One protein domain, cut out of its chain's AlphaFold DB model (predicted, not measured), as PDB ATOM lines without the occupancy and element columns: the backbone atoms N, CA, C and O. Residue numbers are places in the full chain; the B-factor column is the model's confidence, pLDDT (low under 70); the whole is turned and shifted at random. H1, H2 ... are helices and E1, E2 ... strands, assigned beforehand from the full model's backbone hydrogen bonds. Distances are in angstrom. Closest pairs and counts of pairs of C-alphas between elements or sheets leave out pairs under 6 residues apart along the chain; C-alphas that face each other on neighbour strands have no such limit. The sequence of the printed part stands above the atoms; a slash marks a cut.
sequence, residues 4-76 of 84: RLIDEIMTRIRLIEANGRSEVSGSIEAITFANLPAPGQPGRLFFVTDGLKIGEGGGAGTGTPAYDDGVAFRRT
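AT A GLANCE: This is residues 4 to 76 of the 84 residues of an uncharacterized protein of marine sediment metagenome (UniProt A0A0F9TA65). Residues 4 to 26, H1 and part of its link, stick out as a long arm from a compact body: a twisted four-stranded sheet with long loops. The 73 printed residues run H1 E1 E2 E3 E4, with 30 in named elements, under half; the class is mixed. The sheet, E1 E2 E3 E4 in order, is mixed. The whole is extended, radius of gyration of the C-alphas 19.1 A, spanning 63 by 23 by 19 A.

IN THESE COORDINATES: Find C-alpha 4 at (13.910, 61.744, 44.177); H1, residues 4 to 18, runs 21.1 A. Then come E1, 29 to 31, E2, 45 to 48, E3, 64 to 68, 13.0 A, and E4, 73 to 75, ending at (59.367, 67.936, 29.584).

HOW THE PARTS SIT: In H1 every O i to N i+4 pair is within hydrogen-bond range; H1 is not on the sheet. E1 and E2 are parallel: N 31 and O 47, 2.9 A. The meander E2 E3 E4, antiparallel neighbours in turn, makes two hairpins: N 66 and O 46, 2.8 A; N 74 and O 67, 2.8 A.

THE WHOLE: The printed part has no cut. Links E1 to E2 and E2 to E3 are long. Residues 20 to 26 have pLDDT under 70.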
ATOM      1  N   ARG A   4      12.926  62.336  45.086       94.06
ATOM      2  CA  ARG A   4      13.910  61.744  44.177       94.06
ATOM      3  C   ARG A   4      15.020  62.726  43.800       94.06
ATOM      4  O   ARG A   4      16.178  62.338  43.679       94.06
ATOM      5  N   LEU A   5      14.669  64.000  43.629       93.56
ATOM      6  CA  LEU A   5      15.633  65.062  43.338       93.56
ATOM      7  C   LEU A   5      16.535  65.319  44.553       93.56
ATOM      8  O   LEU A   5      17.724  65.585  44.397       93.56
ATOM      9  N   ILE A   6      15.973  65.222  45.762       94.00
ATOM     10  CA  ILE A   6      16.714  65.389  47.016       94.00
ATOM     11  C   ILE A   6      17.750  64.273  47.164       94.00
ATOM     12  O   ILE A   6      18.920  64.566  47.401       94.00
ATOM     13  N   ASP A   7      17.357  63.019  46.947       96.25
ATOM     14  CA  ASP A   7      18.269  61.871  47.019       96.25
ATOM     15  C   ASP A   7      19.398  61.949  45.983       96.25
ATOM     16  O   ASP A   7      20.561  61.663  46.292       96.25
ATOM     17  N   GLU A   8      19.089  62.395  44.763       95.88
ATOM     18  CA  GLU A   8      20.091  62.590  43.715       95.88
ATOM     19  C   GLU A   8      21.104  63.682  44.094       95.88
ATOM     20  O   GLU A   8      22.317  63.484  43.972       95.88
ATOM     21  N   ILE A   9      20.624  64.821  44.602       94.62
ATOM     22  CA  ILE A   9      21.480  65.928  45.044       94.62
ATOM     23  C   ILE A   9      22.375  65.485  46.205       94.62
ATOM     24  O   ILE A   9      23.586  65.706  46.166       94.62
ATOM     25  N   MET A  10      21.812  64.809  47.206       94.94
ATOM     26  CA  MET A  10      22.568  64.342  48.372       94.94
ATOM     27  C   MET A  10      23.618  63.294  47.994       94.94
ATOM     28  O   MET A  10      24.719  63.295  48.545       94.94
ATOM     29  N   THR A  11      23.322  62.436  47.017       93.81
ATOM     30  CA  THR A  11      24.289  61.465  46.487       93.81
ATOM     31  C   THR A  11      25.463  62.165  45.808       93.81
ATOM     32  O   THR A  11      26.615  61.815  46.064       93.81
ATOM     33  N   ARG A  12      25.200  63.192  44.990       91.69
ATOM     34  CA  ARG A  12      26.257  63.971  44.324       91.69
ATOM     35  C   ARG A  12      27.123  64.739  45.319       91.69
ATOM     36  O   ARG A  12      28.338  64.735  45.165       91.69
ATOM     37  N   ILE A  13      26.521  65.351  46.340       91.25
ATOM     38  CA  ILE A  13      27.259  66.061  47.398       91.25
ATOM     39  C   ILE A  13      28.207  65.102  48.120       91.25
ATOM     40  O   ILE A  13      29.400  65.379  48.194       91.25
ATOM     41  N   ARG A  14      27.720  63.926  48.537       90.38
ATOM     42  CA  ARG A  14      28.564  62.897  49.169       90.38
ATOM     43  C   ARG A  14      29.699  62.436  48.264       90.38
ATOM     44  O   ARG A  14      30.796  62.184  48.744       90.38
ATOM     45  N   LEU A  15      29.453  62.329  46.958       86.38
ATOM     46  CA  LEU A  15      30.489  61.972  45.991       86.38
ATOM     47  C   LEU A  15      31.561  63.063  45.881       86.38
ATOM     48  O   LEU A  15      32.740  62.746  45.782       86.38
ATOM     49  N   ILE A  16      31.166  64.336  45.907       85.31
ATOM     50  CA  ILE A  16      32.090  65.477  45.871       85.31
ATOM     51  C   ILE A  16      32.911  65.550  47.164       85.31
ATOM     52  O   ILE A  16      34.116  65.780  47.108       85.31
ATOM     53  N   GLU A  17      32.277  65.317  48.313       84.38
ATOM     54  CA  GLU A  17      32.935  65.286  49.622       84.38
ATOM     55  C   GLU A  17      33.902  64.100  49.748       84.38
ATOM     56  O   GLU A  17      35.025  64.269  50.219       84.38
ATOM     57  N   ALA A  18      33.502  62.912  49.281       78.38
ATOM     58  CA  ALA A  18      34.326  61.704  49.325       78.38
ATOM     59  C   ALA A  18      35.520  61.759  48.363       78.38
ATOM     60  O   ALA A  18      36.585  61.238  48.680       78.38
ATOM     61  N   ASN A  19      35.361  62.405  47.206       77.00
ATOM     62  CA  ASN A  19      36.443  62.629  46.243       77.00
ATOM     63  C   ASN A  19      37.152  63.971  46.473       77.00
ATOM     64  O   ASN A  19      37.721  64.513  45.526       77.00
ATOM     65  N   GLY A  20      37.050  64.518  47.694       62.09
ATOM     66  CA  GLY A  20      37.478  65.853  48.097       62.09
ATOM     67  C   GLY A  20      38.746  66.310  47.393       62.09
ATOM     68  O   GLY A  20      39.829  65.956  47.824       62.09
ATOM     69  N   ARG A  21      38.550  67.103  46.330       63.12
ATOM     70  CA  ARG A  21      39.559  67.630  45.398       63.12
ATOM     71  C   ARG A  21      40.507  66.554  44.825       63.12
ATOM     72  O   ARG A  21      41.155  65.797  45.533       63.12
ATOM     73  N   SER A  22      40.690  66.540  43.501       65.62
ATOM     74  CA  SER A  22      41.821  65.828  42.880       65.62
ATOM     75  C   SER A  22      43.128  66.564  43.183       65.62
ATOM     76  O   SER A  22      43.742  67.164  42.305       65.62
ATOM     77  N   GLU A  23      43.528  66.578  44.448       67.94
ATOM     78  CA  GLU A  23      44.846  67.018  44.871       67.94
ATOM     79  C   GLU A  23      45.770  65.814  44.713       67.94
ATOM     80  O   GLU A  23      45.564  64.771  45.335       67.94
ATOM     81  N   VAL A  24      46.796  65.938  43.872       64.44
ATOM     82  CA  VAL A  24      47.937  65.026  43.967       64.44
ATOM     83  C   VAL A  24      48.582  65.315  45.320       64.44
ATOM     84  O   VAL A  24      49.244  66.335  45.494       64.44
ATOM     85  N   SER A  25      48.323  64.456  46.305       64.81
ATOM     86  CA  SER A  25      48.982  64.523  47.606       64.81
ATOM     87  C   SER A  25      50.317  63.781  47.521       64.81
ATOM     88  O   SER A  25      50.372  62.603  47.176       64.81
ATOM     89  N   GLY A  26      51.413  64.496  47.772       69.06
ATOM     90  CA  GLY A  26      52.776  63.966  47.684       69.06
ATOM     91  C   GLY A  26      53.754  64.966  47.064       69.06
ATOM     92  O   GLY A  26      53.357  65.893  46.362       69.06
ATOM     93  N   SER A  27      55.045  64.800  47.344       78.31
ATOM     94  CA  SER A  27      56.108  65.541  46.661       78.31
ATOM     95  C   SER A  27      56.462  64.852  45.345       78.31
ATOM     96  O   SER A  27      56.596  63.630  45.317       78.31
ATOM     97  N   ILE A  28      56.687  65.626  44.282       87.44
ATOM     98  CA  ILE A  28      57.335  65.108  43.072       87.44
ATOM     99  C   ILE A  28      58.775  64.732  43.442       87.44
ATOM    100  O   ILE A  28      59.501  65.548  44.011       87.44
ATOM    101  N   GLU A  29      59.177  63.499  43.145       92.94
ATOM    102  CA  GLU A  29      60.532  63.022  43.416       92.94
ATOM    103  C   GLU A  29      61.557  63.781  42.561       92.94
ATOM    104  O   GLU A  29      61.360  63.959  41.357       92.94
ATOM    105  N   ALA A  30      62.646  64.238  43.190       95.38
ATOM    106  CA  ALA A  30      63.716  64.992  42.545       95.38
ATOM    107  C   ALA A  30      64.949  64.106  42.320       95.38
ATOM    108  O   ALA A  30      65.499  63.552  43.271       95.38
ATOM    109  N   ILE A  31      65.381  63.981  41.067       96.31
ATOM    110  CA  ILE A  31      66.361  62.984  40.624       96.31
ATOM    111  C   ILE A  31      67.180  63.514  39.439       96.31
ATOM    112  O   ILE A  31      66.690  64.334  38.675       96.31
ATOM    113  N   THR A  32      68.424  63.068  39.260       96.31
ATOM    114  CA  THR A  32      69.208  63.397  38.056       96.31
ATOM    115  C   THR A  32      68.750  62.574  36.854       96.31
ATOM    116  O   THR A  32      68.260  61.455  37.004       96.31
ATOM    117  N   PHE A  33      68.968  63.073  35.641       94.75
ATOM    118  CA  PHE A  33      68.579  62.395  34.406       94.75
ATOM    119  C   PHE A  33      69.172  60.986  34.307       94.75
ATOM    120  O   PHE A  33      68.480  60.045  33.930       94.75
ATOM    121  N   ALA A  34      70.431  60.821  34.723       94.88
ATOM    122  CA  ALA A  34      71.122  59.532  34.719       94.88
ATOM    123  C   ALA A  34      70.491  58.480  35.649       94.88
ATOM    124  O   ALA A  34      70.702  57.287  35.448       94.88
ATOM    125  N   ASN A  35      69.738  58.915  36.661       96.50
ATOM    126  CA  ASN A  35      69.092  58.035  37.628       96.50
ATOM    127  C   ASN A  35      67.608  57.795  37.308       96.50
ATOM    128  O   ASN A  35      66.960  57.037  38.029       96.50
ATOM    129  N   LEU A  36      67.062  58.406  36.247       94.25
ATOM    130  CA  LEU A  36      65.682  58.153  35.845       94.25
ATOM    131  C   LEU A  36      65.462  56.649  35.607       94.25
ATOM    132  O   LEU A  36      66.272  56.002  34.935       94.25
ATOM    133  N   PRO A  37      64.365  56.076  36.131       96.06
ATOM    134  CA  PRO A  37      64.013  54.698  35.819       96.06
ATOM    135  C   PRO A  37      63.718  54.562  34.322       96.06
ATOM    136  O   PRO A  37      63.469  55.551  33.643       96.06
ATOM    137  N   ALA A  38      63.677  53.340  33.793       96.38
ATOM    138  CA  ALA A  38      63.230  53.147  32.415       96.38
ATOM    139  C   ALA A  38      61.789  53.684  32.226       96.38
ATOM    140  O   ALA A  38      60.945  53.479  33.119       96.38
ATOM    141  N   PRO A  39      61.497  54.366  31.100       95.88
ATOM    142  CA  PRO A  39      60.140  54.783  30.771       95.88
ATOM    143  C   PRO A  39      59.244  53.560  30.540       95.88
ATOM    144  O   PRO A  39      59.726  52.475  30.201       95.88
ATOM    145  N   GLY A  40      57.940  53.732  30.745       96.94
ATOM    146  CA  GLY A  40      56.963  52.647  30.599       96.94
ATOM    147  C   GLY A  40      55.784  52.712  31.565       96.94
ATOM    148  O   GLY A  40      54.940  51.818  31.555       96.94
ATOM    149  N   GLN A  41      55.706  53.748  32.401       95.62
ATOM    150  CA  GLN A  41      54.566  53.992  33.285       95.62
ATOM    151  C   GLN A  41      53.971  55.375  32.992       95.62
ATOM    152  O   GLN A  41      54.336  56.342  33.666       95.62
ATOM    153  N   PRO A  42      53.059  55.483  32.002       95.25
ATOM    154  CA  PRO A  42      52.451  56.750  31.621       95.25
ATOM    155  C   PRO A  42      51.870  57.524  32.808       95.25
ATOM    156  O   PRO A  42      51.144  56.966  33.631       95.25
ATOM    157  N   GLY A  43      52.169  58.821  32.874       89.88
ATOM    158  CA  GLY A  43      51.661  59.730  33.907       89.88
ATOM    159  C   GLY A  43      52.498  59.791  35.187       89.88
ATOM    160  O   GLY A  43      52.185  60.586  36.074       89.88
ATOM    161  N   ARG A  44      53.579  59.008  35.296       92.12
ATOM    162  CA  ARG A  44      54.561  59.148  36.379       92.12
ATOM    163  C   ARG A  44      55.315  60.473  36.241       92.12
ATOM    164  O   ARG A  44      55.776  60.800  35.149       92.12
ATOM    165  N   LEU A  45      55.451  61.208  37.345       93.81
ATOM    166  CA  LEU A  45      56.066  62.538  37.390       93.81
ATOM    167  C   LEU A  45      57.381  62.523  38.173       93.81
ATOM    168  O   LEU A  45      57.446  61.945  39.255       93.81
ATOM    169  N   PHE A  46      58.383  63.234  37.657       95.56
ATOM    170  CA  PHE A  46      59.655  63.496  38.333       95.56
ATOM    171  C   PHE A  46      60.087  64.948  38.129       95.56
ATOM    172  O   PHE A  46      59.716  65.596  37.151       95.56
ATOM    173  N   PHE A  47      60.915  65.455  39.034       96.12
ATOM    174  CA  PHE A  47      61.686  66.669  38.826       96.12
ATOM    175  C   PHE A  47      63.120  66.272  38.487       96.12
ATOM    176  O   PHE A  47      63.857  65.781  39.342       96.12
ATOM    177  N   VAL A  48      63.514  66.463  37.231       96.75
ATOM    178  CA  VAL A  48      64.849  66.101  36.757       96.75
ATOM    179  C   VAL A  48      65.793  67.241  37.097       96.75
ATOM    180  O   VAL A  48      65.735  68.272  36.439       96.75
ATOM    181  N   THR A  49      66.611  67.103  38.139       96.38
ATOM    182  CA  THR A  49      67.344  68.218  38.771       96.38
ATOM    183  C   THR A  49      68.388  68.876  37.878       96.38
ATOM    184  O   THR A  49      68.676  70.052  38.055       96.38
ATOM    185  N   ASP A  50      68.943  68.115  36.938       95.19
ATOM    186  CA  ASP A  50      69.928  68.530  35.935       95.19
ATOM    187  C   ASP A  50      69.316  68.641  34.526       95.19
ATOM    188  O   ASP A  50      70.025  68.879  33.554       95.19
ATOM    189  N   GLY A  51      67.997  68.472  34.394       94.69
ATOM    190  CA  GLY A  51      67.316  68.548  33.107       94.69
ATOM    191  C   GLY A  51      67.188  69.985  32.590       94.69
ATOM    192  O   GLY A  51      66.934  70.917  33.354       94.69
ATOM    193  N   LEU A  52      67.312  70.161  31.277       94.25
ATOM    194  CA  LEU A  52      67.197  71.447  30.594       94.25
ATOM    195  C   LEU A  52      65.752  71.931  30.546       94.25
ATOM    196  O   LEU A  52      64.881  71.297  29.936       94.25
ATOM    197  N   LYS A  53      65.506  73.116  31.106       90.31
ATOM    198  CA  LYS A  53      64.226  73.819  30.950       90.31
ATOM    199  C   LYS A  53      64.021  74.251  29.496       90.31
ATOM    200  O   LYS A  53      64.952  74.334  28.692       90.31
ATOM    201  N   ILE A  54      62.775  74.556  29.147       89.88
ATOM    202  CA  ILE A  54      62.433  75.070  27.817       89.88
ATOM    203  C   ILE A  54      63.128  76.423  27.615       89.88
ATOM    204  O   ILE A  54      62.957  77.342  28.416       89.88
ATOM    205  N   GLY A  55      63.914  76.534  26.543       88.12
ATOM    206  CA  GLY A  55      64.674  77.741  26.216       88.12
ATOM    207  C   GLY A  55      66.031  77.872  26.915       88.12
ATOM    208  O   GLY A  55      66.717  78.864  26.677       88.12
ATOM    209  N   GLU A  56      66.455  76.903  27.735       89.31
ATOM    210  CA  GLU A  56      67.834  76.886  28.235       89.31
ATOM    211  C   GLU A  56      68.844  76.559  27.131       89.31
ATOM    212  O   GLU A  56      68.597  75.735  26.248       89.31
ATOM    213  N   GLY A  57      70.012  77.205  27.209       82.56
ATOM    214  CA  GLY A  57      71.172  76.825  26.410       82.56
ATOM    215  C   GLY A  57      71.707  75.456  26.836       82.56
ATOM    216  O   GLY A  57      71.605  75.080  28.004       82.56
ATOM    217  N   GLY A  58      72.290  74.715  25.893       84.44
ATOM    218  CA  GLY A  58      72.848  73.389  26.172       84.44
ATOM    219  C   GLY A  58      73.896  73.421  27.291       84.44
ATOM    220  O   GLY A  58      74.746  74.312  27.316       84.44
ATOM    221  N   GLY A  59      73.828  72.451  28.207       77.69
ATOM    222  CA  GLY A  59      74.749  72.312  29.337       77.69
ATOM    223  C   GLY A  59      74.450  73.197  30.554       77.69
ATOM    224  O   GLY A  59      75.254  73.209  31.484       77.69
ATOM    225  N   ALA A  60      73.336  73.942  30.569       86.50
ATOM    226  CA  ALA A  60      72.904  74.703  31.746       86.50
ATOM    227  C   ALA A  60      72.241  73.815  32.814       86.50
ATOM    228  O   ALA A  60      72.589  73.913  33.989       86.50
ATOM    229  N   GLY A  61      71.298  72.963  32.395       86.19
ATOM    230  CA  GLY A  61      70.649  71.932  33.206       86.19
ATOM    231  C   GLY A  61      70.148  72.402  34.574       86.19
ATOM    232  O   GLY A  61      70.545  71.833  35.586       86.19
ATOM    233  N   THR A  62      69.305  73.444  34.655       92.56
ATOM    234  CA  THR A  62      68.859  73.982  35.968       92.56
ATOM    235  C   THR A  62      67.598  73.319  36.539       92.56
ATOM    236  O   THR A  62      67.022  73.801  37.523       92.56
ATOM    237  N   GLY A  63      67.150  72.242  35.904       94.62
ATOM    238  CA  GLY A  63      66.148  71.305  36.389       94.62
ATOM    239  C   GLY A  63      64.761  71.477  35.768       94.62
ATOM    240  O   GLY A  63      64.227  72.580  35.708       94.62
ATOM    241  N   THR A  64      64.115  70.396  35.337       95.31
ATOM    242  CA  THR A  64      62.817  70.465  34.645       95.31
ATOM    243  C   THR A  64      61.822  69.424  35.174       95.31
ATOM    244  O   THR A  64      62.209  68.276  35.405       95.31
ATOM    245  N   PRO A  65      60.543  69.789  35.397       95.06
ATOM    246  CA  PRO A  65      59.502  68.797  35.629       95.06
ATOM    247  C   PRO A  65      59.313  67.944  34.372       95.06
ATOM    248  O   PRO A  65      59.215  68.465  33.258       95.06
ATOM    249  N   ALA A  66      59.252  66.633  34.569       95.31
ATOM    250  CA  ALA A  66      59.115  65.654  33.511       95.31
ATOM    251  C   ALA A  66      58.005  64.648  33.810       95.31
ATOM    252  O   ALA A  66      57.753  64.306  34.969       95.31
ATOM    253  N   TYR A  67      57.387  64.139  32.749       95.50
ATOM    254  CA  TYR A  67      56.410  63.062  32.811       95.50
ATOM    255  C   TYR A  67      56.813  61.903  31.896       95.50
ATOM    256  O   TYR A  67      57.392  62.106  30.833       95.50
ATOM    257  N   ASP A  68      56.530  60.677  32.320       96.62
ATOM    258  CA  ASP A  68      56.675  59.470  31.500       96.62
ATOM    259  C   ASP A  68      55.466  59.372  30.550       96.62
ATOM    260  O   ASP A  68      54.322  59.366  31.014       96.62
ATOM    261  N   ASP A  69      55.690  59.331  29.232       96.44
ATOM    262  CA  ASP A  69      54.628  59.137  28.225       96.44
ATOM    263  C   ASP A  69      54.399  57.651  27.867       96.44
ATOM    264  O   ASP A  69      53.552  57.328  27.034       96.44
ATOM    265  N   GLY A  70      55.136  56.737  28.509       96.31
ATOM    266  CA  GLY A  70      55.181  55.305  28.210       96.31
ATOM    267  C   GLY A  70      56.322  54.890  27.279       96.31
ATOM    268  O   GLY A  70      56.586  53.697  27.148       96.31
ATOM    269  N   VAL A  71      57.005  55.846  26.646       96.75
ATOM    270  CA  VAL A  71      58.096  55.623  25.684       96.75
ATOM    271  C   VAL A  71      59.345  56.420  26.065       96.75
ATOM    272  O   VAL A  71      60.461  55.925  25.925       96.75
ATOM    273  N   ALA A  72      59.176  57.642  26.563       96.44
ATOM    274  CA  ALA A  72      60.236  58.541  26.984       96.44
ATOM    275  C   ALA A  72      59.767  59.453  28.127       96.44
ATOM    276  O   ALA A  72      58.577  59.708  28.312       96.44
ATOM    277  N   PHE A  73      60.733  60.011  28.860       96.69
ATOM    278  CA  PHE A  73      60.455  61.151  29.727       96.69
ATOM    279  C   PHE A  73      60.381  62.418  28.888       96.69
ATOM    280  O   PHE A  73      61.312  62.749  28.145       96.69
ATOM    281  N   ARG A  74      59.266  63.127  29.019       96.94
ATOM    282  CA  ARG A  74      58.955  64.369  28.321       96.94
ATOM    283  C   ARG A  74      58.974  65.537  29.284       96.94
ATOM    284  O   ARG A  74      58.580  65.394  30.438       96.94
ATOM    285  N   ARG A  75      59.419  66.696  28.808       94.81
ATOM    286  CA  ARG A  75      59.367  67.936  29.584       94.81
ATOM    287  C   ARG A  75      57.934  68.432  29.660       94.81
ATOM    288  O   ARG A  75      57.235  68.511  28.650       94.81
ATOM    289  N   THR A  76      57.515  68.827  30.855       91.19
ATOM    290  CA  THR A  76      56.214  69.462  31.034       91.19
ATOM    291  C   THR A  76      56.253  70.853  30.400       91.19
ATOM    292  O   THR A  76      56.882  71.765  30.936       91.19
TER     293      THR A  76